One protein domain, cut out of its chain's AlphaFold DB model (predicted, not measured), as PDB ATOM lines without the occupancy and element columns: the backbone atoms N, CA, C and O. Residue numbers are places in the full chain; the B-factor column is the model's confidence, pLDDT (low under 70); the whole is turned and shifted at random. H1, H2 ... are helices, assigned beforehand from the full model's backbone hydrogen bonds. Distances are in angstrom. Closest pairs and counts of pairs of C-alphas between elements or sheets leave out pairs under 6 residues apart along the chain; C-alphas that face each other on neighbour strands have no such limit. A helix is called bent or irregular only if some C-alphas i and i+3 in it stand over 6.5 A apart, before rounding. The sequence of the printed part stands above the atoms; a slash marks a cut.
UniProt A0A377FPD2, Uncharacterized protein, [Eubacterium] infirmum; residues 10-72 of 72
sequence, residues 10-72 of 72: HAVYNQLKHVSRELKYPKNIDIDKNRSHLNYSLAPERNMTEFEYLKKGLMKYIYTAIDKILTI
ATOM      1  N   HIS A  10     -92.264  16.880  48.283       89.00
ATOM      2  CA  HIS A  10     -92.404  16.180  49.564       89.00
ATOM      3  C   HIS A  10     -93.839  15.719  49.820       89.00
ATOM      4  O   HIS A  10     -94.061  14.589  50.256       89.00
ATOM      5  N   ALA A  11     -94.815  16.566  49.500       94.12
ATOM      6  CA  ALA A  11     -96.219  16.231  49.638       94.12
ATOM      7  C   ALA A  11     -96.614  15.083  48.699       94.12
ATOM      8  O   ALA A  11     -97.319  14.185  49.144       94.12
ATOM      9  N   VAL A  12     -96.099  15.042  47.462       93.69
ATOM     10  CA  VAL A  12     -96.328  13.918  46.533       93.69
ATOM     11  C   VAL A  12     -95.870  12.592  47.141       93.69
ATOM     12  O   VAL A  12     -96.612  11.616  47.085       93.69
ATOM     13  N   TYR A  13     -94.700  12.542  47.784       91.00
ATOM     14  CA  TYR A  13     -94.235  11.308  48.430       91.00
ATOM     15  C   TYR A  13     -95.161  10.832  49.550       91.00
ATOM     16  O   TYR A  13     -95.435   9.638  49.659       91.00
ATOM     17  N   ASN A  14     -95.670  11.756  50.363       91.69
ATOM     18  CA  ASN A  14     -96.630  11.415  51.408       91.69
ATOM     19  C   ASN A  14     -97.977  10.971  50.823       91.69
ATOM     20  O   ASN A  14     -98.584  10.045  51.353       91.69
ATOM     21  N   GLN A  15     -98.418  11.587  49.720       94.06
ATOM     22  CA  GLN A  15     -99.628  11.168  49.012       94.06
ATOM     23  C   GLN A  15     -99.485   9.754  48.447       94.06
ATOM     24  O   GLN A  15    -100.390   8.948  48.639       94.06
ATOM     25  N   LEU A  16     -98.342   9.422  47.836       94.06
ATOM     26  CA  LEU A  16     -98.085   8.069  47.336       94.06
ATOM     27  C   LEU A  16     -98.183   7.037  48.463       94.06
ATOM     28  O   LEU A  16     -98.990   6.125  48.354       94.06
ATOM     29  N   LYS A  17     -97.488   7.252  49.589       92.69
ATOM     30  CA  LYS A  17     -97.564   6.359  50.762       92.69
ATOM     31  C   LYS A  17     -98.976   6.225  51.334       92.69
ATOM     32  O   LYS A  17     -99.347   5.175  51.855       92.69
ATOM     33  N   HIS A  18     -99.751   7.308  51.307       93.75
ATOM     34  CA  HIS A  18    -101.123   7.302  51.803       93.75
ATOM     35  C   HIS A  18    -102.055   6.505  50.884       93.75
ATOM     36  O   HIS A  18    -102.848   5.704  51.380       93.75
ATOM     37  N   VAL A  19    -101.951   6.703  49.567       93.50
ATOM     38  CA  VAL A  19    -102.774   6.011  48.566       93.50
ATOM     39  C   VAL A  19    -102.399   4.533  48.468       93.50
ATOM     40  O   VAL A  19    -103.298   3.696  48.451       93.50
ATOM     41  N   SER A  20    -101.105   4.194  48.507       92.12
ATOM     42  CA  SER A  20    -100.624   2.804  48.500       92.12
ATOM     43  C   SER A  20    -100.797   2.081  49.842       92.12
ATOM     44  O   SER A  20    -100.489   0.900  49.954       92.12
ATOM     45  N   ARG A  21    -101.324   2.766  50.869       93.25
ATOM     46  CA  ARG A  21    -101.549   2.224  52.223       93.25
ATOM     47  C   ARG A  21    -100.273   1.702  52.906       93.25
ATOM     48  O   ARG A  21    -100.348   0.875  53.808       93.25
ATOM     49  N   GLU A  22     -99.112   2.247  52.551       91.06
ATOM     50  CA  GLU A  22     -97.805   1.900  53.136       91.06
ATOM     51  C   GLU A  22     -97.548   2.538  54.511       91.06
ATOM     52  O   GLU A  22     -96.589   2.194  55.209       91.06
ATOM     53  N   LEU A  23     -98.372   3.505  54.925       89.25
ATOM     54  CA  LEU A  23     -98.222   4.140  56.232       89.25
ATOM     55  C   LEU A  23     -98.485   3.127  57.351       89.25
ATOM     56  O   LEU A  23     -99.605   2.657  57.529       89.25
ATOM     57  N   LYS A  24     -97.458   2.856  58.165       85.38
ATOM     58  CA  LYS A  24     -97.544   1.927  59.303       85.38
ATOM     59  C   LYS A  24     -98.620   2.324  60.325       85.38
ATOM     60  O   LYS A  24     -99.290   1.453  60.872       85.38
ATOM     61  N   TYR A  25     -98.782   3.629  60.560       87.94
ATOM     62  CA  TYR A  25     -99.719   4.198  61.536       87.94
ATOM     63  C   TYR A  25    -100.524   5.350  60.904       87.94
ATOM     64  O   TYR A  25    -100.160   6.519  61.066       87.94
ATOM     65  N   PRO A  26    -101.582   5.057  60.124       88.88
ATOM     66  CA  PRO A  26    -102.446   6.097  59.579       88.88
ATOM     67  C   PRO A  26    -103.233   6.768  60.715       88.88
ATOM     68  O   PRO A  26    -103.805   6.094  61.562       88.88
ATOM     69  N   LYS A  27    -103.262   8.107  60.737       92.88
ATOM     70  CA  LYS A  27    -104.010   8.876  61.754       92.88
ATOM     71  C   LYS A  27    -105.511   8.969  61.471       92.88
ATOM     72  O   LYS A  27    -106.275   9.293  62.369       92.88
ATOM     73  N   ASN A  28    -105.911   8.768  60.218       94.31
ATOM     74  CA  ASN A  28    -107.300   8.908  59.810       94.31
ATOM     75  C   ASN A  28    -108.099   7.673  60.251       94.31
ATOM     76  O   ASN A  28    -107.885   6.579  59.729       94.31
ATOM     77  N   ILE A  29    -109.005   7.887  61.204       94.06
ATOM     78  CA  ILE A  29    -109.860   6.862  61.813       94.06
ATOM     79  C   ILE A  29    -110.948   6.341  60.866       94.06
ATOM     80  O   ILE A  29    -111.459   5.247  61.080       94.06
ATOM     81  N   ASP A  30    -111.260   7.080  59.800       96.56
ATOM     82  CA  ASP A  30    -112.321   6.727  58.854       96.56
ATOM     83  C   ASP A  30    -111.871   5.665  57.833       96.56
ATOM     84  O   ASP A  30    -112.677   5.141  57.063       96.56
ATOM     85  N   ILE A  31    -110.572   5.338  57.789       94.12
ATOM     86  CA  ILE A  31    -110.035   4.306  56.897       94.12
ATOM     87  C   ILE A  31    -110.089   2.945  57.590       94.12
ATOM     88  O   ILE A  31    -109.291   2.644  58.477       94.12
ATOM     89  N   ASP A  32    -110.965   2.073  57.095       93.25
ATOM     90  CA  ASP A  32    -111.003   0.672  57.505       93.25
ATOM     91  C   ASP A  32    -109.856  -0.125  56.858       93.25
ATOM     92  O   ASP A  32    -109.836  -0.404  55.650       93.25
ATOM     93  N   LYS A  33    -108.890  -0.529  57.687       89.69
ATOM     94  CA  LYS A  33    -107.737  -1.329  57.263       89.69
ATOM     95  C   LYS A  33    -108.157  -2.679  56.678       89.69
ATOM     96  O   LYS A  33    -107.535  -3.130  55.717       89.69
ATOM     97  N   ASN A  34    -109.228  -3.286  57.186       93.50
ATOM     98  CA  ASN A  34    -109.693  -4.593  56.724       93.50
ATOM     99  C   ASN A  34    -110.221  -4.526  55.295       93.50
ATOM    100  O   ASN A  34    -110.125  -5.506  54.568       93.50
ATOM    101  N   ARG A  35    -110.701  -3.361  54.853       95.25
ATOM    102  CA  ARG A  35    -111.190  -3.128  53.487       95.25
ATOM    103  C   ARG A  35    -110.100  -2.675  52.516       95.25
ATOM    104  O   ARG A  35    -110.378  -2.519  51.334       95.25
ATOM    105  N   SER A  36    -108.857  -2.484  52.967       93.69
ATOM    106  CA  SER A  36    -107.785  -1.966  52.101       93.69
ATOM    107  C   SER A  36    -107.428  -2.890  50.933       93.69
ATOM    108  O   SER A  36    -106.997  -2.389  49.899       93.69
ATOM    109  N   HIS A  37    -107.661  -4.201  51.060       94.38
ATOM    110  CA  HIS A  37    -107.473  -5.178  49.979       94.38
ATOM    111  C   HIS A  37    -108.467  -5.009  48.815       94.38
ATOM    112  O   HIS A  37    -108.259  -5.583  47.754       94.38
ATOM    113  N   LEU A  38    -109.541  -4.232  49.008       97.31
ATOM    114  CA  LEU A  38    -110.526  -3.911  47.970       97.31
ATOM    115  C   LEU A  38    -110.117  -2.695  47.124       97.31
ATOM    116  O   LEU A  38    -110.766  -2.401  46.122       97.31
ATOM    117  N   ASN A  39    -109.078  -1.954  47.530       95.81
ATOM    118  CA  ASN A  39    -108.570  -0.832  46.746       95.81
ATOM    119  C   ASN A  39    -107.884  -1.351  45.475       95.81
ATOM    120  O   ASN A  39    -107.241  -2.398  45.488       95.81
ATOM    121  N   TYR A  40    -107.965  -0.577  44.396       94.69
ATOM    122  CA  TYR A  40    -107.346  -0.910  43.116       94.69
ATOM    123  C   TYR A  40    -106.738   0.332  42.460       94.69
ATOM    124  O   TYR A  40    -107.126   1.466  42.747       94.69
ATOM    125  N   SER A  41    -105.778   0.104  41.567       92.69
ATOM    126  CA  SER A  41    -105.150   1.140  40.751       92.69
ATOM    127  C   SER A  41    -105.537   0.936  39.291       92.69
ATOM    128  O   SER A  41    -105.512  -0.183  38.790       92.69
ATOM    129  N   LEU A  42    -105.879   2.026  38.605       94.56
ATOM    130  CA  LEU A  42    -106.070   2.041  37.149       94.56
ATOM    131  C   LEU A  42    -104.775   2.399  36.406       94.56
ATOM    132  O   LEU A  42    -104.777   2.597  35.192       94.56
ATOM    133  N   ALA A  43    -103.669   2.558  37.135       90.69
ATOM    134  CA  ALA A  43    -102.384   2.812  36.519       90.69
ATOM    135  C   ALA A  43    -101.924   1.555  35.751       90.69
ATOM    136  O   ALA A  43    -102.168   0.443  36.211       90.69
ATOM    137  N   PRO A  44    -101.220   1.717  34.615       93.38
ATOM    138  CA  PRO A  44    -100.605   0.596  33.918       93.38
ATOM    139  C   PRO A  44     -99.736  -0.238  34.854       93.38
ATOM    140  O   PRO A  44     -99.030   0.326  35.699       93.38
ATOM    141  N   GLU A  45     -99.748  -1.552  34.654       91.00
ATOM    142  CA  GLU A  45     -98.830  -2.446  35.342       91.00
ATOM    143  C   GLU A  45     -97.398  -2.094  34.938       91.00
ATOM    144  O   GLU A  45     -97.049  -1.979  33.759       91.00
ATOM    145  N   ARG A  46     -96.572  -1.832  35.945       89.38
ATOM    146  CA  ARG A  46     -95.156  -1.536  35.778       89.38
ATOM    147  C   ARG A  46     -94.419  -2.451  36.739       89.38
ATOM    148  O   ARG A  46     -94.809  -2.552  37.895       89.38
ATOM    149  N   ASN A  47     -93.316  -3.045  36.297       92.56
ATOM    150  CA  ASN A  47     -92.415  -3.826  37.156       92.56
ATOM    151  C   ASN A  47     -91.589  -2.909  38.090       92.56
ATOM    152  O   ASN A  47     -90.371  -3.030  38.167       92.56
ATOM    153  N   MET A  48     -92.229  -1.904  38.695       92.88
ATOM    154  CA  MET A  48     -91.647  -0.926  39.613       92.88
ATOM    155  C   MET A  48     -92.754  -0.276  40.444       92.88
ATOM    156  O   MET A  48     -93.893  -0.155  39.991       92.88
ATOM    157  N   THR A  49     -92.395   0.222  41.619       89.44
ATOM    158  CA  THR A  49     -93.305   0.983  42.487       89.44
ATOM    159  C   THR A  49     -93.645   2.357  41.897       89.44
ATOM    160  O   THR A  49     -92.892   2.927  41.098       89.44
ATOM    161  N   GLU A  50     -94.749   2.967  42.333       90.62
ATOM    162  CA  GLU A  50     -95.129   4.330  41.936       90.62
ATOM    163  C   GLU A  50     -94.053   5.356  42.310       90.62
ATOM    164  O   GLU A  50     -93.817   6.327  41.585       90.62
ATOM    165  N   PHE A  51     -93.363   5.127  43.429       89.19
ATOM    166  CA  PHE A  51     -92.250   5.957  43.868       89.19
ATOM    167  C   PHE A  51     -91.062   5.882  42.899       89.19
ATOM    168  O   PHE A  51     -90.506   6.917  42.514       89.19
ATOM    169  N   GLU A  52     -90.674   4.677  42.479       91.31
ATOM    170  CA  GLU A  52     -89.604   4.473  41.497       91.31
ATOM    171  C   GLU A  52     -89.970   5.063  40.138       91.31
ATOM    172  O   GLU A  52     -89.143   5.734  39.514       91.31
ATOM    173  N   TYR A  53     -91.222   4.891  39.714       92.00
ATOM    174  CA  TYR A  53     -91.731   5.489  38.486       92.00
ATOM    175  C   TYR A  53     -91.635   7.020  38.520       92.00
ATOM    176  O   TYR A  53     -91.107   7.630  37.585       92.00
ATOM    177  N   LEU A  54     -92.061   7.648  39.622       90.25
ATOM    178  CA  LEU A  54     -91.930   9.093  39.821       90.25
ATOM    179  C   LEU A  54     -90.460   9.533  39.762       90.25
ATOM    180  O   LEU A  54     -90.133  10.511  39.087       90.25
ATOM    181  N   LYS A  55     -89.562   8.805  40.436       89.19
ATOM    182  CA  LYS A  55     -88.123   9.104  40.440       89.19
ATOM    183  C   LYS A  55     -87.531   9.020  39.031       89.19
ATOM    184  O   LYS A  55     -86.815   9.936  38.630       89.19
ATOM    185  N   LYS A  56     -87.867   7.976  38.266       89.75
ATOM    186  CA  LYS A  56     -87.423   7.791  36.875       89.75
ATOM    187  C   LYS A  56     -87.938   8.906  35.963       89.75
ATOM    188  O   LYS A  56     -87.171   9.438  35.162       89.75
ATOM    189  N   GLY A  57     -89.204   9.295  36.122       85.81
ATOM    190  CA  GLY A  57     -89.797  10.427  35.409       85.81
ATOM    191  C   GLY A  57     -89.039  11.729  35.671       85.81
ATOM    192  O   GLY A  57     -88.591  12.374  34.728       85.81
ATOM    193  N   LEU A  58     -88.817  12.075  36.943       83.00
ATOM    194  CA  LEU A  58     -88.058  13.271  37.335       83.00
ATOM    195  C   LEU A  58     -86.629  13.269  36.776       83.00
ATOM    196  O   LEU A  58     -86.171  14.299  36.288       83.00
ATOM    197  N   MET A  59     -85.943  12.121  36.804       76.50
ATOM    198  CA  MET A  59     -84.603  11.979  36.223       76.50
ATOM    199  C   MET A  59     -84.612  12.301  34.729       76.50
ATOM    200  O   MET A  59     -83.802  13.104  34.278       76.50
ATOM    201  N   LYS A  60     -85.565  11.740  33.972       80.62
ATOM    202  CA  LYS A  60     -85.709  12.019  32.538       80.62
ATOM    203  C   LYS A  60     -85.867  13.517  32.272       80.62
ATOM    204  O   LYS A  60     -85.201  14.038  31.383       80.62
ATOM    205  N   TYR A  61     -86.704  14.213  33.044       74.38
ATOM    206  CA  TYR A  61     -86.879  15.661  32.891       74.38
ATOM    207  C   TYR A  61     -85.587  16.442  33.155       74.38
ATOM    208  O   TYR A  61     -85.295  17.371  32.407       74.38
ATOM    209  N   ILE A  62     -84.803  16.051  34.164       72.75
ATOM    210  CA  ILE A  62     -83.517  16.691  34.479       72.75
ATOM    211  C   ILE A  62     -82.518  16.500  33.335       72.75
ATOM    212  O   ILE A  62     -81.960  17.487  32.867       72.75
ATOM    213  N   TYR A  63     -82.336  15.272  32.838       67.75
ATOM    214  CA  TYR A  63     -81.434  15.019  31.705       67.75
ATOM    215  C   TYR A  63     -81.858  15.797  30.460       67.75
ATOM    216  O   TYR A  63     -81.050  16.500  29.874       67.75
ATOM    217  N   THR A  64     -83.155  15.787  30.134       72.56
ATOM    218  CA  THR A  64     -83.669  16.540  28.977       72.56
ATOM    219  C   THR A  64     -83.453  18.053  29.130       72.56
ATOM    220  O   THR A  64     -83.247  18.755  28.144       72.56
ATOM    221  N   ALA A  65     -83.534  18.584  30.355       72.94
ATOM    222  CA  ALA A  65     -83.265  19.995  30.625       72.94
ATOM    223  C   ALA A  65     -81.772  20.331  30.485       72.94
ATOM    224  O   ALA A  65     -81.444  21.372  29.926       72.94
ATOM    225  N   ILE A  66     -80.886  19.443  30.947       72.44
ATOM    226  CA  ILE A  66     -79.430  19.573  30.802       72.44
ATOM    227  C   ILE A  66     -79.026  19.525  29.324       72.44
ATOM    228  O   ILE A  66     -78.311  20.414  28.873       72.44
ATOM    229  N   ASP A  67     -79.544  18.564  28.557       70.94
ATOM    230  CA  ASP A  67     -79.269  18.446  27.119       70.94
ATOM    231  C   ASP A  67     -79.676  19.724  26.374       70.94
ATOM    232  O   ASP A  67     -78.915  20.254  25.571       70.94
ATOM    233  N   LYS A  68     -80.845  20.296  26.695       72.19
ATOM    234  CA  LYS A  68     -81.287  21.574  26.113       72.19
ATOM    235  C   LYS A  68     -80.377  22.755  26.453       72.19
ATOM    236  O   LYS A  68     -80.286  23.665  25.640       72.19
ATOM    237  N   ILE A  69     -79.746  22.764  27.627       72.81
ATOM    238  CA  ILE A  69     -78.812  23.826  28.034       72.81
ATOM    239  C   ILE A  69     -77.458  23.655  27.335       72.81
ATOM    240  O   ILE A  69     -76.862  24.643  26.936       72.81
ATOM    241  N   LEU A  70     -76.985  22.417  27.170       68.00
ATOM    242  CA  LEU A  70     -75.691  22.105  26.547       68.00
ATOM    243  C   LEU A  70     -75.691  22.206  25.012       68.00
ATOM    244  O   LEU A  70     -74.627  22.141  24.407       68.00
ATOM    245  N   THR A  71     -76.863  22.333  24.383       63.00
ATOM    246  CA  THR A  71     -77.012  22.451  22.918       63.00
ATOM    247  C   THR A  71     -77.204  23.912  22.456       63.00
ATOM    248  O   THR A  71     -77.569  24.146  21.305       63.00
ATOM    249  N   ILE A  72     -76.988  24.890  23.345       53.22
ATOM    250  CA  ILE A  72     -76.984  26.344  23.074       53.22
ATOM    251  C   ILE A  72     -75.551  26.851  23.219       53.22
ATOM    252  O   ILE A  72     -75.132  27.650  22.354       53.22
TER     253      ILE A  72
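Overview. This is residues 10 to 72 of the 72 residues of an uncharacterized protein of [Eubacterium] infirmum (UniProt A0A377FPD2). A long helix, H3, makes an arm at one end of an open, loose loop of chain, which runs through the helix H1, a long link, the short helix H2 and a second long link. Residues 55 to 72, of which 55 to 70 belong to H3, stick out and make much of the length, while H2 lies toward the other end. The printed part has 63 residues with three named helices, H1, H2 and H3 in that order, and no named strand; the class is all helix. The whole is extended, with a radius of gyration of the C-alphas of 16.7 A and spans of 56 by 25 by 15 A.

Along the chain. H1 takes residues 10 to 19, 14.6 A from first to last C-alpha, and begins with C-alpha 10 at (-92.404, 16.180, 49.564). H2 takes residues 33 to 38. It is irregular: C-alphas 34 and 37 are 7.1 A apart. H3 takes residues 50 to 70, is 30.5 A long from first to last C-alpha, and ends with C-alpha 70 at (-75.691, 22.105, 26.547).

Arrangement. H1 and H3 only just touch, with 3 pairs of C-alphas within 8 A. H3 touches H1 with residues 50 to 51 alone; the closest C-alphas of the two helices are those of Leu 16 and Phe 51, 7.1 A apart. Their lines stand at a shallow tilt of 30 degrees, and they run opposite ways. H2 is apart from H1 and from H3. In H1 and H3 every O i to N i+4 pair is within hydrogen-bond range; in H2 0 of 2 are, beside 2 of 3 O i to N i+3 pairs.

Size, cuts and confidence. The C-alphas of Asn 34 and Ile 72, the two farthest apart, are 56.2 A apart. The printed part has no cut. Both links are long, H1 to H2 with 13 residues and H2 to H3 with 11, and in the second residues 42 to 48 stand free. Mean pLDDT of the printed part is 87.2; residue 63 and residues 70 to 72 are under 70.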